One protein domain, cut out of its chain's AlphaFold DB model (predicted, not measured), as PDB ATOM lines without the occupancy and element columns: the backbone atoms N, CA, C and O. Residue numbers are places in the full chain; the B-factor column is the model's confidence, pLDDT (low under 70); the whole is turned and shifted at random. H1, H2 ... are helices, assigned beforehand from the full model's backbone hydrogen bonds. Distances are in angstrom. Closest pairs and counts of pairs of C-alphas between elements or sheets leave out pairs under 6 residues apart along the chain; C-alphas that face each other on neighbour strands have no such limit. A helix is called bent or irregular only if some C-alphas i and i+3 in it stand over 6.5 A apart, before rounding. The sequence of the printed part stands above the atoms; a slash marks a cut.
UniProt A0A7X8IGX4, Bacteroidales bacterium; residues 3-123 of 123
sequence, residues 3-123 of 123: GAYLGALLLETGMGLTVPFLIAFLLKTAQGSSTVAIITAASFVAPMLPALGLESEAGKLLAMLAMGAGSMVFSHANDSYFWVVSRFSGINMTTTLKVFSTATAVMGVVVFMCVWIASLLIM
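This is residues 3 to 123 of the 123 residues of a protein of Bacteroidales bacterium (UniProt A0A7X8IGX4). Four helices, H2, H3, H4 and H6, make an up-and-down bundle, each running against the one before it in the chain, with mostly crossed packing. The long H6 runs past the other three; H5 lies at the end where H6 begins, and H1 is turned aside at the opposite end of the bundle. The printed part has 121 residues with six named helices, H1 to H6 in order, and no named strand: all helix. It is compact, with a radius of gyration of the C-alphas of 15.6 A, but elongated, spanning 49 by 25 by 24 A.

Find C-alpha 3 at (196.528, 183.757, 199.170), where H1, residues 3 to 13, begins. Next come H2, residues 15 to 31, 25.4 A long, and H3, residues 34 to 48, 20.7 A. H3 is only just irregular: C-alphas 44 and 47 are 6.6 A apart. H4, residues 57 to 70, is 20.1 A long, and H5 is residues 80 to 89. H6, residues 93 to 122, runs 42.0 A to C-alpha 122 at (172.184, 185.242, 190.293).

Start at the hub, H4. It touches H2 at a steep tilt of 40 degrees, the same way, closest at the C-alphas of Phe 25 and Gly 70, 4.1 A. H4 touches H6 at a shallow tilt of 15 degrees, opposite ways; the C-alphas of Ala 69 and Gly 108 are closest, 4.7 A. With residues 64 to 68 alone H4 touches H3, closest at the C-alphas of Ile 38 and Met 67, 5.9 A; H3 and H4 form a helical hairpin, as do H2 and H3, closest at the C-alphas of Lys 28 and Ala 37, 5.0 A. H5 and H6 only just touch, with 3 pairs of C-alphas within 8 A, closest Ser 86 and Thr 96, 6.1 A. H1 is close to H2 but not clearly touching, closest at the C-alphas of Leu 10 and Gly 16, 5.0 A. In H1, H4 and H5 every O i to N i+4 pair is within hydrogen-bond range; H2 has 11 of 13, H3 8 of 11, H6 24 of 26.

The C-alphas farthest apart, of Ala 4 and Gly 90, are 51.7 A apart. The printed part has no cut and no long link. Mean pLDDT of the printed part is 91.0; look for values under 70 at residue 3, residues 6 to 8 and residues 11 to 14.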
ATOM      1  N   GLY A   3     197.901 183.429 198.757       67.56
ATOM      2  CA  GLY A   3     196.528 183.757 199.170       67.56
ATOM      3  C   GLY A   3     195.772 184.677 198.201       67.56
ATOM      4  O   GLY A   3     194.589 184.472 197.974       67.56
ATOM      5  N   ALA A   4     196.453 185.639 197.569       70.81
ATOM      6  CA  ALA A   4     195.830 186.514 196.570       70.81
ATOM      7  C   ALA A   4     195.513 185.758 195.267       70.81
ATOM      8  O   ALA A   4     194.492 186.011 194.641       70.81
ATOM      9  N   TYR A   5     196.367 184.798 194.893       76.25
ATOM     10  CA  TYR A   5     196.140 183.925 193.740       76.25
ATOM     11  C   TYR A   5     194.970 182.960 193.975       76.25
ATOM     12  O   TYR A   5     194.106 182.822 193.117       76.25
ATOM     13  N   LEU A   6     194.896 182.348 195.164       69.06
ATOM     14  CA  LEU A   6     193.742 181.547 195.586       69.06
ATOM     15  C   LEU A   6     192.456 182.376 195.624       69.06
ATOM     16  O   LEU A   6     191.434 181.906 195.144       69.06
ATOM     17  N   GLY A   7     192.514 183.608 196.136       68.44
ATOM     18  CA  GLY A   7     191.387 184.540 196.101       68.44
ATOM     19  C   GLY A   7     190.894 184.788 194.675       68.44
ATOM     20  O   GLY A   7     189.717 184.597 194.407       68.44
ATOM     21  N   ALA A   8     191.794 185.108 193.740       69.69
ATOM     22  CA  ALA A   8     191.443 185.302 192.330       69.69
ATOM     23  C   ALA A   8     190.804 184.051 191.696       69.69
ATOM     24  O   ALA A   8     189.779 184.159 191.032       69.69
ATOM     25  N   LEU A   9     191.342 182.860 191.977       73.38
ATOM     26  CA  LEU A   9     190.768 181.590 191.520       73.38
ATOM     27  C   LEU A   9     189.364 181.348 192.087       73.38
ATOM     28  O   LEU A   9     188.474 180.932 191.351       73.38
ATOM     29  N   LEU A  10     189.150 181.604 193.381       72.75
ATOM     30  CA  LEU A  10     187.840 181.458 194.028       72.75
ATOM     31  C   LEU A  10     186.810 182.450 193.469       72.75
ATOM     32  O   LEU A  10     185.638 182.089 193.351       72.75
ATOM     33  N   LEU A  11     187.257 183.659 193.113       68.31
ATOM     34  CA  LEU A  11     186.449 184.693 192.464       68.31
ATOM     35  C   LEU A  11     186.043 184.287 191.040       68.31
ATOM     36  O   LEU A  11     184.872 184.403 190.695       68.31
ATOM     37  N   GLU A  12     186.969 183.766 190.231       67.12
ATOM     38  CA  GLU A  12     186.689 183.355 188.844       67.12
ATOM     39  C   GLU A  12     185.814 182.097 188.742       67.12
ATOM     40  O   GLU A  12     185.077 181.924 187.775       67.12
ATOM     41  N   THR A  13     185.891 181.199 189.727       67.06
ATOM     42  CA  THR A  13     185.236 179.879 189.669       67.06
ATOM     43  C   THR A  13     183.916 179.797 190.442       67.06
ATOM     44  O   THR A  13     183.267 178.750 190.424       67.06
ATOM     45  N   GLY A  14     183.520 180.853 191.164       66.50
ATOM     46  CA  GLY A  14     182.357 180.833 192.065       66.50
ATOM     47  C   GLY A  14     182.549 179.959 193.316       66.50
ATOM     48  O   GLY A  14     181.634 179.795 194.123       66.50
ATOM     49  N   MET A  15     183.757 179.423 193.521       76.75
ATOM     50  CA  MET A  15     184.095 178.550 194.647       76.75
ATOM     51  C   MET A  15     184.153 179.283 195.993       76.75
ATOM     52  O   MET A  15     184.298 178.630 197.027       76.75
ATOM     53  N   GLY A  16     184.011 180.613 196.020       87.06
ATOM     54  CA  GLY A  16     183.972 181.414 197.250       87.06
ATOM     55  C   GLY A  16     182.948 180.919 198.282       87.06
ATOM     56  O   GLY A  16     183.187 181.042 199.481       87.06
ATOM     57  N   LEU A  17     181.864 180.267 197.841       93.56
ATOM     58  CA  LEU A  17     180.829 179.679 198.705       93.56
ATOM     59  C   LEU A  17     181.282 178.429 199.476       93.56
ATOM     60  O   LEU A  17     180.683 178.083 200.497       93.56
ATOM     61  N   THR A  18     182.348 177.758 199.036       94.00
ATOM     62  CA  THR A  18     182.894 176.591 199.751       94.00
ATOM     63  C   THR A  18     183.411 176.963 201.135       94.00
ATOM     64  O   THR A  18     183.273 176.183 202.073       94.00
ATOM     65  N   VAL A  19     183.956 178.171 201.290       94.50
ATOM     66  CA  VAL A  19     184.511 178.658 202.555       94.50
ATOM     67  C   VAL A  19     183.436 178.767 203.648       94.50
ATOM     68  O   VAL A  19     183.598 178.106 204.678       94.50
ATOM     69  N   PRO A  20     182.317 179.503 203.463       96.50
ATOM     70  CA  PRO A  20     181.231 179.523 204.442       96.50
ATOM     71  C   PRO A  20     180.650 178.134 204.725       96.50
ATOM     72  O   PRO A  20     180.405 177.803 205.886       96.50
ATOM     73  N   PHE A  21     180.477 177.304 203.692       97.50
ATOM     74  CA  PHE A  21     179.996 175.932 203.853       97.50
ATOM     75  C   PHE A  21     180.907 175.103 204.767       97.50
ATOM     76  O   PHE A  21     180.430 174.507 205.734       97.50
ATOM     77  N   LEU A  22     182.217 175.098 204.505       96.62
ATOM     78  CA  LEU A  22     183.181 174.306 205.266       96.62
ATOM     79  C   LEU A  22     183.311 174.790 206.707       96.62
ATOM     80  O   LEU A  22     183.361 173.963 207.615       96.62
ATOM     81  N   ILE A  23     183.322 176.106 206.941       96.88
ATOM     82  CA  ILE A  23     183.380 176.654 208.303       96.88
ATOM     83  C   ILE A  23     182.155 176.195 209.105       96.88
ATOM     84  O   ILE A  23     182.306 175.664 210.206       96.88
ATOM     85  N   ALA A  24     180.948 176.331 208.547       97.81
ATOM     86  CA  ALA A  24     179.728 175.897 209.223       97.81
ATOM     87  C   ALA A  24     179.676 174.375 209.428       97.81
ATOM     88  O   ALA A  24     179.282 173.926 210.504       97.81
ATOM     89  N   PHE A  25     180.113 173.589 208.441       97.12
ATOM     90  CA  PHE A  25     180.231 172.132 208.542       97.12
ATOM     91  C   PHE A  25     181.163 171.705 209.678       97.12
ATOM     92  O   PHE A  25     180.778 170.887 210.517       97.12
ATOM     93  N   LEU A  26     182.372 172.265 209.738       96.38
ATOM     94  CA  LEU A  26     183.356 171.920 210.763       96.38
ATOM     95  C   LEU A  26     182.851 172.292 212.157       96.38
ATOM     96  O   LEU A  26     182.904 171.468 213.073       96.38
ATOM     97  N   LEU A  27     182.297 173.500 212.304       96.38
ATOM     98  CA  LEU A  27     181.708 173.941 213.563       96.38
ATOM     99  C   LEU A  27     180.549 173.028 213.956       96.38
ATOM    100  O   LEU A  27     180.573 172.451 215.038       96.38
ATOM    101  N   LYS A  28     179.572 172.799 213.077       94.88
ATOM    102  CA  LYS A  28     178.446 171.898 213.356       94.88
ATOM    103  C   LYS A  28     178.912 170.512 213.785       94.88
ATOM    104  O   LYS A  28     178.389 169.972 214.758       94.88
ATOM    105  N   THR A  29     179.889 169.955 213.082       93.06
ATOM    106  CA  THR A  29     180.411 168.619 213.369       93.06
ATOM    107  C   THR A  29     181.055 168.553 214.751       93.06
ATOM    108  O   THR A  29     180.944 167.516 215.402       93.06
ATOM    109  N   ALA A  30     181.662 169.644 215.230       93.56
ATOM    110  CA  ALA A  30     182.265 169.732 216.559       93.56
ATOM    111  C   ALA A  30     181.237 169.974 217.686       93.56
ATOM    112  O   ALA A  30     181.236 169.246 218.678       93.56
ATOM    113  N   GLN A  31     180.347 170.961 217.537       92.50
ATOM    114  CA  GLN A  31     179.458 171.447 218.615       92.50
ATOM    115  C   GLN A  31     177.987 171.016 218.503       92.50
ATOM    116  O   GLN A  31     177.193 171.304 219.396       92.50
ATOM    117  N   GLY A  32     177.583 170.347 217.426       91.06
ATOM    118  CA  GLY A  32     176.284 169.680 217.324       91.06
ATOM    119  C   GLY A  32     175.072 170.567 217.027       91.06
ATOM    120  O   GLY A  32     174.154 170.093 216.367       91.06
ATOM    121  N   SER A  33     175.051 171.847 217.408       94.38
ATOM    122  CA  SER A  33     173.927 172.758 217.116       94.38
ATOM    123  C   SER A  33     174.080 173.478 215.772       94.38
ATOM    124  O   SER A  33     175.069 174.180 215.556       94.38
ATOM    125  N   SER A  34     173.081 173.360 214.883       94.69
ATOM    126  CA  SER A  34     173.063 174.072 213.591       94.69
ATOM    127  C   SER A  34     172.983 175.582 213.764       94.69
ATOM    128  O   SER A  34     173.760 176.305 213.150       94.69
ATOM    129  N   THR A  35     172.123 176.072 214.655       94.81
ATOM    130  CA  THR A  35     171.972 177.514 214.885       94.81
ATOM    131  C   THR A  35     173.252 178.128 215.441       94.81
ATOM    132  O   THR A  35     173.712 179.148 214.934       94.81
ATOM    133  N   VAL A  36     173.871 177.484 216.439       96.12
ATOM    134  CA  VAL A  36     175.144 177.970 216.996       96.12
ATOM    135  C   VAL A  36     176.237 177.898 215.930       96.12
ATOM    136  O   VAL A  36     177.020 178.832 215.808       96.12
ATOM    137  N   ALA A  37     176.270 176.847 215.101       96.56
ATOM    138  CA  ALA A  37     177.265 176.718 214.034       96.56
ATOM    139  C   ALA A  37     177.147 177.823 212.994       96.56
ATOM    140  O   ALA A  37     178.165 178.396 212.625       96.56
ATOM    141  N   ILE A  38     175.930 178.161 212.570       97.31
ATOM    142  CA  ILE A  38     175.697 179.236 211.604       97.31
ATOM    143  C   ILE A  38     176.070 180.595 212.205       97.31
ATOM    144  O   ILE A  38     176.786 181.353 211.560       97.31
ATOM    145  N   ILE A  39     175.633 180.905 213.433       97.25
ATOM    146  CA  ILE A  39     175.934 182.197 214.078       97.25
ATOM    147  C   ILE A  39     177.445 182.361 214.275       97.25
ATOM    148  O   ILE A  39     178.002 183.416 213.972       97.25
ATOM    149  N   THR A  40     178.121 181.314 214.747       97.12
ATOM    150  CA  THR A  40     179.575 181.329 214.912       97.12
ATOM    151  C   THR A  40     180.286 181.398 213.561       97.12
ATOM    152  O   THR A  40     181.189 182.206 213.407       97.12
ATOM    153  N   ALA A  41     179.875 180.624 212.552       97.31
ATOM    154  CA  ALA A  41     180.458 180.703 211.212       97.31
ATOM    155  C   ALA A  41     180.303 182.106 210.609       97.31
ATOM    156  O   ALA A  41     181.246 182.622 210.014       97.31
ATOM    157  N   ALA A  42     179.153 182.750 210.816       97.38
ATOM    158  CA  ALA A  42     178.877 184.083 210.300       97.38
ATOM    159  C   ALA A  42     179.863 185.132 210.832       97.38
ATOM    160  O   ALA A  42     180.265 186.009 210.068       97.38
ATOM    161  N   SER A  43     180.310 185.032 212.091       96.88
ATOM    162  CA  SER A  43     181.300 185.972 212.639       96.88
ATOM    163  C   SER A  43     182.688 185.820 212.004       96.88
ATOM    164  O   SER A  43     183.401 186.813 211.871       96.88
ATOM    165  N   PHE A  44     183.051 184.614 211.551       94.19
ATOM    166  CA  PHE A  44     184.276 184.372 210.780       94.19
ATOM    167  C   PHE A  44     184.133 184.789 209.314       94.19
ATOM    168  O   PHE A  44     185.040 185.398 208.754       94.19
ATOM    169  N   VAL A  45     182.999 184.466 208.689       95.69
ATOM    170  CA  VAL A  45     182.769 184.668 207.251       95.69
ATOM    171  C   VAL A  45     182.529 186.136 206.915       95.69
ATOM    172  O   VAL A  45     183.012 186.593 205.883       95.69
ATOM    173  N   ALA A  46     181.817 186.887 207.762       95.44
ATOM    174  CA  ALA A  46     181.467 188.285 207.505       95.44
ATOM    175  C   ALA A  46     182.659 189.165 207.061       95.44
ATOM    176  O   ALA A  46     182.546 189.800 206.011       95.44
ATOM    177  N   PRO A  47     183.815 189.185 207.759       94.50
ATOM    178  CA  PRO A  47     184.975 189.967 207.317       94.50
ATOM    179  C   PRO A  47     185.665 189.412 206.059       94.50
ATOM    180  O   PRO A  47     186.465 190.114 205.445       94.50
ATOM    181  N   MET A  48     185.385 188.168 205.660       91.75
ATOM    182  CA  MET A  48     185.987 187.515 204.491       91.75
ATOM    183  C   MET A  48     185.190 187.743 203.202       91.75
ATOM    184  O   MET A  48     185.727 187.519 202.119       91.75
ATOM    185  N   LEU A  49     183.931 188.188 203.295       92.31
ATOM    186  CA  LEU A  49     183.030 188.328 202.145       92.31
ATOM    187  C   LEU A  49     183.624 189.118 200.964       92.31
ATOM    188  O   LEU A  49     183.489 188.627 199.842       92.31
ATOM    189  N   PRO A  50     184.325 190.259 201.157       90.50
ATOM    190  CA  PRO A  50     184.936 190.983 200.040       90.50
ATOM    191  C   PRO A  50     185.995 190.152 199.310       90.50
ATOM    192  O   PRO A  50     186.014 190.091 198.084       90.50
ATOM    193  N   ALA A  51     186.836 189.434 200.060       87.19
ATOM    194  CA  ALA A  51     187.880 188.580 199.494       87.19
ATOM    195  C   ALA A  51     187.322 187.327 198.796       87.19
ATOM    196  O   ALA A  51     187.999 186.744 197.952       87.19
ATOM    197  N   LEU A  52     186.102 186.913 199.153       88.50
ATOM    198  CA  LEU A  52     185.392 185.787 198.543       88.50
ATOM    199  C   LEU A  52     184.505 186.202 197.359       88.50
ATOM    200  O   LEU A  52     183.914 185.328 196.732       88.50
ATOM    201  N   GLY A  53     184.382 187.504 197.067       87.94
ATOM    202  CA  GLY A  53     183.489 188.018 196.017       87.94
ATOM    203  C   GLY A  53     182.011 187.967 196.384       87.94
ATOM    204  O   GLY A  53     181.154 188.000 195.511       87.94
ATOM    205  N   LEU A  54     181.704 187.879 197.678       91.88
ATOM    206  CA  LEU A  54     180.353 187.697 198.212       91.88
ATOM    207  C   LEU A  54     179.842 188.964 198.920       91.88
ATOM    208  O   LEU A  54     178.977 188.889 199.788       91.88
ATOM    209  N   GLU A  55     180.402 190.135 198.600       92.00
ATOM    210  CA  GLU A  55     180.063 191.408 199.258       92.00
ATOM    211  C   GLU A  55     178.709 191.987 198.816       92.00
ATOM    212  O   GLU A  55     178.074 192.733 199.575       92.00
ATOM    213  N   SER A  56     178.238 191.616 197.621       93.06
ATOM    214  CA  SER A  56     176.907 191.986 197.131       93.06
ATOM    215  C   SER A  56     175.807 191.452 198.059       93.06
ATOM    216  O   SER A  56     176.013 190.499 198.814       93.06
ATOM    217  N   GLU A  57     174.610 192.045 198.018       94.50
ATOM    218  CA  GLU A  57     173.490 191.542 198.830       94.50
ATOM    219  C   GLU A  57     173.138 190.088 198.489       94.50
ATOM    220  O   GLU A  57     172.941 189.271 199.388       94.50
ATOM    221  N   ALA A  58     173.155 189.737 197.199       93.94
ATOM    222  CA  ALA A  58     172.976 188.360 196.751       93.94
ATOM    223  C   ALA A  58     174.097 187.440 197.262       93.94
ATOM    224  O   ALA A  58     173.811 186.362 197.779       93.94
ATOM    225  N   GLY A  59     175.359 187.880 197.196       94.12
ATOM    226  CA  GLY A  59     176.510 187.127 197.698       94.12
ATOM    227  C   GLY A  59     176.428 186.849 199.200       94.12
ATOM    228  O   GLY A  59     176.657 185.717 199.631       94.12
ATOM    229  N   LYS A  60     176.003 187.837 199.997       95.75
ATOM    230  CA  LYS A  60     175.753 187.689 201.442       95.75
ATOM    231  C   LYS A  60     174.679 186.645 201.735       95.75
ATOM    232  O   LYS A  60     174.865 185.798 202.611       95.75
ATOM    233  N   LEU A  61     173.572 186.680 200.991       96.12
ATOM    234  CA  LEU A  61     172.494 185.698 201.120       96.12
ATOM    235  C   LEU A  61     172.963 184.294 200.717       96.12
ATOM    236  O   LEU A  61     172.719 183.335 201.448       96.12
ATOM    237  N   LEU A  62     173.693 184.161 199.610       96.06
ATOM    238  CA  LEU A  62     174.255 182.884 199.166       96.06
ATOM    239  C   LEU A  62     175.268 182.327 200.177       96.06
ATOM    240  O   LEU A  62     175.242 181.130 200.463       96.06
ATOM    241  N   ALA A  63     176.100 183.176 200.785       96.69
ATOM    242  CA  ALA A  63     177.014 182.782 201.859       96.69
ATOM    243  C   ALA A  63     176.255 182.251 203.087       96.69
ATOM    244  O   ALA A  63     176.629 181.221 203.650       96.69
ATOM    245  N   MET A  64     175.163 182.917 203.480       97.00
ATOM    246  CA  MET A  64     174.280 182.448 204.551       97.00
ATOM    247  C   MET A  64     173.668 181.081 204.221       97.00
ATOM    248  O   MET A  64     173.685 180.183 205.065       97.00
ATOM    249  N   LEU A  65     173.164 180.900 202.999       97.12
ATOM    250  CA  LEU A  65     172.602 179.625 202.546       97.12
ATOM    251  C   LEU A  65     173.663 178.515 202.511       97.12
ATOM    252  O   LEU A  65     173.388 177.397 202.945       97.12
ATOM    253  N   ALA A  66     174.886 178.825 202.076       97.38
ATOM    254  CA  ALA A  66     176.014 177.898 202.092       97.38
ATOM    255  C   ALA A  66     176.385 177.469 203.524       97.38
ATOM    256  O   ALA A  66     176.594 176.280 203.766       97.38
ATOM    257  N   MET A  67     176.394 178.394 204.494       98.19
ATOM    258  CA  MET A  67     176.559 178.045 205.914       98.19
ATOM    259  C   MET A  67     175.417 177.154 206.418       98.19
ATOM    260  O   MET A  67     175.656 176.186 207.140       98.19
ATOM    261  N   GLY A  68     174.179 177.445 206.008       97.25
ATOM    262  CA  GLY A  68     173.016 176.609 206.300       97.25
ATOM    263  C   GLY A  68     173.212 175.177 205.806       97.25
ATOM    264  O   GLY A  68     173.091 174.240 206.597       97.25
ATOM    265  N   ALA A  69     173.615 175.015 204.545       97.56
ATOM    266  CA  ALA A  69     173.925 173.719 203.947       97.56
ATOM    267  C   ALA A  69     175.047 172.986 204.702       97.56
ATOM    268  O   ALA A  69     174.912 171.802 205.007       97.56
ATOM    269  N   GLY A  70     176.119 173.689 205.081       97.19
ATOM    270  CA  GLY A  70     177.215 173.120 205.872       97.19
ATOM    271  C   GLY A  70     176.753 172.625 207.243       97.19
ATOM    272  O   GLY A  70     177.131 171.539 207.678       97.19
ATOM    273  N   SER A  71     175.851 173.363 207.895       96.56
ATOM    274  CA  SER A  71     175.301 173.012 209.213       96.56
ATOM    275  C   SER A  71     174.356 171.798 209.217       96.56
ATOM    276  O   SER A  71     173.899 171.373 210.282       96.56
ATOM    277  N   MET A  72     174.031 171.267 208.037       94.44
ATOM    278  CA  MET A  72     173.196 170.079 207.846       94.44
ATOM    279  C   MET A  72     174.019 168.801 207.652       94.44
ATOM    280  O   MET A  72     173.470 167.706 207.727       94.44
ATOM    281  N   VAL A  73     175.320 168.926 207.381       92.81
ATOM    282  CA  VAL A  73     176.190 167.792 207.065       92.81
ATOM    283  C   VAL A  73     176.563 167.035 208.348       92.81
ATOM    284  O   VAL A  73     176.972 167.640 209.336       92.81
ATOM    285  N   PHE A  74     176.479 165.700 208.303       87.00
ATOM    286  CA  PHE A  74     176.934 164.781 209.359       87.00
ATOM    287  C   PHE A  74     176.324 165.034 210.755       87.00
ATOM    288  O   PHE A  74     177.028 165.311 211.728       87.00
ATOM    289  N   SER A  75     175.012 164.844 210.903       87.31
ATOM    290  CA  SER A  75     174.381 164.807 212.234       87.31
ATOM    291  C   SER A  75     174.670 163.487 212.951       87.31
ATOM    292  O   SER A  75     174.293 162.418 212.468       87.31
ATOM    293  N   HIS A  76     175.309 163.548 214.122       90.19
ATOM    294  CA  HIS A  76     175.697 162.384 214.931       90.19
ATOM    295  C   HIS A  76     175.383 162.600 216.420       90.19
ATOM    296  O   HIS A  76     174.561 163.441 216.766       90.19
ATOM    297  N   ALA A  77     176.010 161.835 217.316       89.12
ATOM    298  CA  ALA A  77     175.697 161.806 218.744       89.12
ATOM    299  C   ALA A  77     175.840 163.154 219.484       89.12
ATOM    300  O   ALA A  77     175.326 163.273 220.596       89.12
ATOM    301  N   ASN A  78     176.504 164.163 218.914       88.56
ATOM    302  CA  ASN A  78     176.542 165.509 219.498       88.56
ATOM    303  C   ASN A  78     175.348 166.402 219.109       88.56
ATOM    304  O   ASN A  78     175.217 167.501 219.638       88.56
ATOM    305  N   ASP A  79     174.485 165.952 218.199       90.62
ATOM    306  CA  ASP A  79     173.348 166.706 217.682       90.62
ATOM    307  C   ASP A  79     172.041 166.274 218.367       90.62
ATOM    308  O   ASP A  79     171.647 165.108 218.318       90.62
ATOM    309  N   SER A  80     171.310 167.217 218.965       89.81
ATOM    310  CA  SER A  80     169.989 166.949 219.551       89.81
ATOM    311  C   SER A  80     168.996 166.376 218.534       89.81
ATOM    312  O   SER A  80     168.172 165.533 218.893       89.81
ATOM    313  N   TYR A  81     169.085 166.775 217.262       89.25
ATOM    314  CA  TYR A  81     168.220 166.262 216.200       89.25
ATOM    315  C   TYR A  81     168.443 164.762 215.954       89.25
ATOM    316  O   TYR A  81     167.481 164.005 215.805       89.25
ATOM    317  N   PHE A  82     169.694 164.299 216.025       92.00
ATOM    318  CA  PHE A  82     170.035 162.877 215.939       92.00
ATOM    319  C   PHE A  82     169.379 162.062 217.067       92.00
ATOM    320  O   PHE A  82     168.848 160.968 216.845       92.00
ATOM    321  N   TRP A  83     169.366 162.603 218.288       90.88
ATOM    322  CA  TRP A  83     168.732 161.945 219.431       90.88
ATOM    323  C   TRP A  83     167.214 161.882 219.316       90.88
ATOM    324  O   TRP A  83     166.631 160.855 219.653       90.88
ATOM    325  N   VAL A  84     166.574 162.921 218.783       91.38
ATOM    326  CA  VAL A  84     165.137 162.879 218.480       91.38
ATOM    327  C   VAL A  84     164.854 161.742 217.491       91.38
ATOM    328  O   VAL A  84     164.077 160.839 217.796       91.38
ATOM    329  N   VAL A  85     165.545 161.701 216.351       90.75
ATOM    330  CA  VAL A  85     165.291 160.684 215.316       90.75
ATOM    331  C   VAL A  85     165.574 159.263 215.814       90.75
ATOM    332  O   VAL A  85     164.752 158.367 215.618       90.75
ATOM    333  N   SER A  86     166.692 159.035 216.510       91.56
ATOM    334  CA  SER A  86     167.015 157.708 217.066       91.56
ATOM    335  C   SER A  86     165.980 157.224 218.089       91.56
ATOM    336  O   SER A  86     165.601 156.054 218.069       91.56
ATOM    337  N   ARG A  87     165.475 158.104 218.963       90.94
ATOM    338  CA  ARG A  87     164.532 157.721 220.029       90.94
ATOM    339  C   ARG A  87     163.125 157.457 219.511       90.94
ATOM    340  O   ARG A  87     162.504 156.499 219.959       90.94
ATOM    341  N   PHE A  88     162.640 158.263 218.570       92.00
ATOM    342  CA  PHE A  88     161.301 158.084 218.001       92.00
ATOM    343  C   PHE A  88     161.230 156.967 216.955       92.00
ATOM    344  O   PHE A  88     160.166 156.385 216.770       92.00
ATOM    345  N   SER A  89     162.342 156.637 216.290       89.56
ATOM    346  CA  SER A  89     162.365 155.563 215.285       89.56
ATOM    347  C   SER A  89     162.397 154.151 215.879       89.56
ATOM    348  O   SER A  89     162.065 153.198 215.179       89.56
ATOM    349  N   GLY A  90     162.821 153.985 217.138       88.56
ATOM    350  CA  GLY A  90     163.011 152.662 217.749       88.56
ATOM    351  C   GLY A  90     164.135 151.829 217.111       88.56
ATOM    352  O   GLY A  90     164.256 150.638 217.391       88.56
ATOM    353  N   ILE A  91     164.960 152.437 216.251       89.81
ATOM    354  CA  ILE A  91     166.077 151.787 215.559       89.81
ATOM    355  C   ILE A  91     167.298 151.763 216.486       89.81
ATOM    356  O   ILE A  91     167.523 152.672 217.285       89.81
ATOM    357  N   ASN A  92     168.136 150.726 216.374       91.75
ATOM    358  CA  ASN A  92     169.372 150.679 217.151       91.75
ATOM    359  C   ASN A  92     170.319 151.854 216.802       91.75
ATOM    360  O   ASN A  92     170.317 152.415 215.701       91.75
ATOM    361  N   MET A  93     171.180 152.207 217.757       90.00
ATOM    362  CA  MET A  93     172.088 153.349 217.624       90.00
ATOM    363  C   MET A  93     173.032 153.213 216.422       90.00
ATOM    364  O   MET A  93     173.188 154.144 215.639       90.00
ATOM    365  N   THR A  94     173.627 152.032 216.242       91.06
ATOM    366  CA  THR A  94     174.606 151.777 215.177       91.06
ATOM    367  C   THR A  94     173.997 151.912 213.782       91.06
ATOM    368  O   THR A  94     174.637 152.475 212.894       91.06
ATOM    369  N   THR A  95     172.769 151.426 213.567       92.69
ATOM    370  CA  THR A  95     172.081 151.597 212.277       92.69
ATOM    371  C   THR A  95     171.645 153.039 212.094       92.69
ATOM    372  O   THR A  95     171.815 153.568 211.001       92.69
ATOM    373  N   THR A  96     171.169 153.710 213.149       92.62
ATOM    374  CA  THR A  96     170.798 155.128 213.055       92.62
ATOM    375  C   THR A  96     171.997 155.980 212.653       92.62
ATOM    376  O   THR A  96     171.904 156.740 211.698       92.62
ATOM    377  N   LEU A  97     173.156 155.791 213.287       93.00
ATOM    378  CA  LEU A  97     174.389 156.483 212.908       93.00
ATOM    379  C   LEU A  97     174.769 156.221 211.444       93.00
ATOM    380  O   LEU A  97     175.111 157.144 210.716       93.00
ATOM    381  N   LYS A  98     174.663 154.978 210.965       92.06
ATOM    382  CA  LYS A  98     174.988 154.658 209.568       92.06
ATOM    383  C   LYS A  98     174.004 155.260 208.574       92.06
ATOM    384  O   LYS A  98     174.440 155.783 207.561       92.06
ATOM    385  N   VAL A  99     172.703 155.170 208.826       93.00
ATOM    386  CA  VAL A  99     171.673 155.571 207.857       93.00
ATOM    387  C   VAL A  99     171.412 157.069 207.935       93.00
ATOM    388  O   VAL A  99     171.472 157.768 206.930       93.00
ATOM    389  N   PHE A 100     171.159 157.587 209.129       93.25
ATOM    390  CA  PHE A 100     170.769 158.978 209.309       93.25
ATOM    391  C   PHE A 100     171.953 159.942 209.152       93.25
ATOM    392  O   PHE A 100     171.821 160.964 208.477       93.25
ATOM    393  N   SER A 101     173.137 159.628 209.692       92.50
ATOM    394  CA  SER A 101     174.298 160.518 209.526       92.50
ATOM    395  C   SER A 101     174.791 160.565 208.076       92.50
ATOM    396  O   SER A 101     175.218 161.619 207.612       92.50
ATOM    397  N   THR A 102     174.691 159.463 207.324       94.19
ATOM    398  CA  THR A 102     175.016 159.483 205.885       94.19
ATOM    399  C   THR A 102     173.943 160.202 205.072       94.19
ATOM    400  O   THR A 102     174.288 160.996 204.200       94.19
ATOM    401  N   ALA A 103     172.659 160.021 205.395       94.62
ATOM    402  CA  ALA A 103     171.573 160.761 204.752       94.62
ATOM    403  C   ALA A 103     171.710 162.279 204.957       94.62
ATOM    404  O   ALA A 103     171.559 163.042 204.006       94.62
ATOM    405  N   THR A 104     172.059 162.724 206.167       94.38
ATOM    406  CA  THR A 104     172.303 164.150 206.453       94.38
ATOM    407  C   THR A 104     173.555 164.683 205.750       94.38
ATOM    408  O   THR A 104     173.544 165.809 205.256       94.38
ATOM    409  N   ALA A 105     174.606 163.868 205.597       94.50
ATOM    410  CA  ALA A 105     175.753 164.231 204.766       94.50
ATOM    411  C   ALA A 105     175.356 164.456 203.294       94.50
ATOM    412  O   ALA A 105     175.709 165.484 202.718       94.50
ATOM    413  N   VAL A 106     174.567 163.548 202.708       96.56
ATOM    414  CA  VAL A 106     174.038 163.711 201.342       96.56
ATOM    415  C   VAL A 106     173.155 164.954 201.247       96.56
ATOM    416  O   VAL A 106     173.319 165.742 200.322       96.56
ATOM    417  N   MET A 107     172.268 165.169 202.219       96.06
ATOM    418  CA  MET A 107     171.386 166.335 202.273       96.06
ATOM    419  C   MET A 107     172.175 167.646 202.226       96.06
ATOM    420  O   MET A 107     171.904 168.481 201.366       96.06
ATOM    421  N   GLY A 108     173.173 167.821 203.095       96.31
ATOM    422  CA  GLY A 108     173.964 169.052 203.116       96.31
ATOM    423  C   GLY A 108     174.754 169.281 201.822       96.31
ATOM    424  O   GLY A 108     174.798 170.408 201.330       96.31
ATOM    425  N   VAL A 109     175.296 168.220 201.209       96.25
ATOM    426  CA  VAL A 109     175.974 168.310 199.901       96.25
ATOM    427  C   VAL A 109     174.997 168.694 198.790       96.25
ATOM    428  O   VAL A 109     175.297 169.585 198.000       96.25
ATOM    429  N   VAL A 110     173.818 168.071 198.731       97.75
ATOM    430  CA  VAL A 110     172.798 168.385 197.717       97.75
ATOM    431  C   VAL A 110     172.319 169.828 197.857       97.75
ATOM    432  O   VAL A 110     172.262 170.546 196.861       97.75
ATOM    433  N   VAL A 111     172.035 170.288 199.079       97.62
ATOM    434  CA  VAL A 111     171.636 171.684 199.320       97.62
ATOM    435  C   VAL A 111     172.754 172.637 198.895       97.62
ATOM    436  O   VAL A 111     172.475 173.625 198.221       97.62
ATOM    437  N   PHE A 112     174.015 172.331 199.213       97.06
ATOM    438  CA  PHE A 112     175.146 173.149 198.776       97.06
ATOM    439  C   PHE A 112     175.271 173.209 197.249       97.06
ATOM    440  O   PHE A 112     175.451 174.293 196.700       97.06
ATOM    441  N   MET A 113     175.101 172.081 196.552       95.81
ATOM    442  CA  MET A 113     175.089 172.047 195.084       95.81
ATOM    443  C   MET A 113     173.960 172.906 194.505       95.81
ATOM    444  O   MET A 113     174.187 173.646 193.551       95.81
ATOM    445  N   CYS A 114     172.763 172.876 195.096       96.31
ATOM    446  CA  CYS A 114     171.666 173.756 194.689       96.31
ATOM    447  C   CYS A 114     172.011 175.240 194.889       96.31
ATOM    448  O   CYS A 114     171.751 176.050 194.000       96.31
ATOM    449  N   VAL A 115     172.622 175.599 196.024       95.88
ATOM    450  CA  VAL A 115     173.069 176.977 196.307       95.88
ATOM    451  C   VAL A 115     174.144 177.418 195.314       95.88
ATOM    452  O   VAL A 115     174.085 178.534 194.805       95.88
ATOM    453  N   TRP A 116     175.089 176.539 194.985       93.38
ATOM    454  CA  TRP A 116     176.110 176.808 193.975       93.38
ATOM    455  C   TRP A 116     175.502 177.055 192.596       93.38
ATOM    456  O   TRP A 116     175.854 178.019 191.923       93.38
ATOM    457  N   ILE A 117     174.574 176.203 192.159       93.00
ATOM    458  CA  ILE A 117     173.913 176.372 190.861       93.00
ATOM    459  C   ILE A 117     173.128 177.688 190.836       93.00
ATOM    460  O   ILE A 117     173.226 178.431 189.865       93.00
ATOM    461  N   ALA A 118     172.404 178.014 191.910       92.50
ATOM    462  CA  ALA A 118     171.700 179.290 192.026       92.50
ATOM    463  C   ALA A 118     172.664 180.485 191.952       92.50
ATOM    464  O   ALA A 118     172.371 181.476 191.291       92.50
ATOM    465  N   SER A 119     173.839 180.369 192.571       91.00
ATOM    466  CA  SER A 119     174.898 181.372 192.493       91.00
ATOM    467  C   SER A 119     175.338 181.659 191.056       91.00
ATOM    468  O   SER A 119     175.518 182.819 190.721       91.00
ATOM    469  N   LEU A 120     175.452 180.646 190.190       89.19
ATOM    470  CA  LEU A 120     175.815 180.844 188.777       89.19
ATOM    471  C   LEU A 120     174.756 181.606 187.961       89.19
ATOM    472  O   LEU A 120     175.055 182.080 186.871       89.19
ATOM    473  N   LEU A 121     173.513 181.664 188.446       88.25
ATOM    474  CA  LEU A 121     172.408 182.350 187.770       88.25
ATOM    475  C   LEU A 121     172.183 183.772 188.297       88.25
ATOM    476  O   LEU A 121     171.630 184.604 187.582       88.25
ATOM    477  N   ILE A 122     172.519 184.010 189.566       86.50
ATOM    478  CA  ILE A 122     172.184 185.242 190.293       86.50
ATOM    479  C   ILE A 122     173.393 186.183 190.397       86.50
ATOM    480  O   ILE A 122     173.192 187.397 190.475       86.50
ATOM    481  N   MET A 123     174.615 185.637 190.451       79.19
ATOM    482  CA  MET A 123     175.859 186.415 190.531       79.19
ATOM    483  C   MET A 123     176.446 186.737 189.161       79.19
ATOM    484  O   MET A 123     176.200 185.968 188.206       79.19
TER     485      MET A 123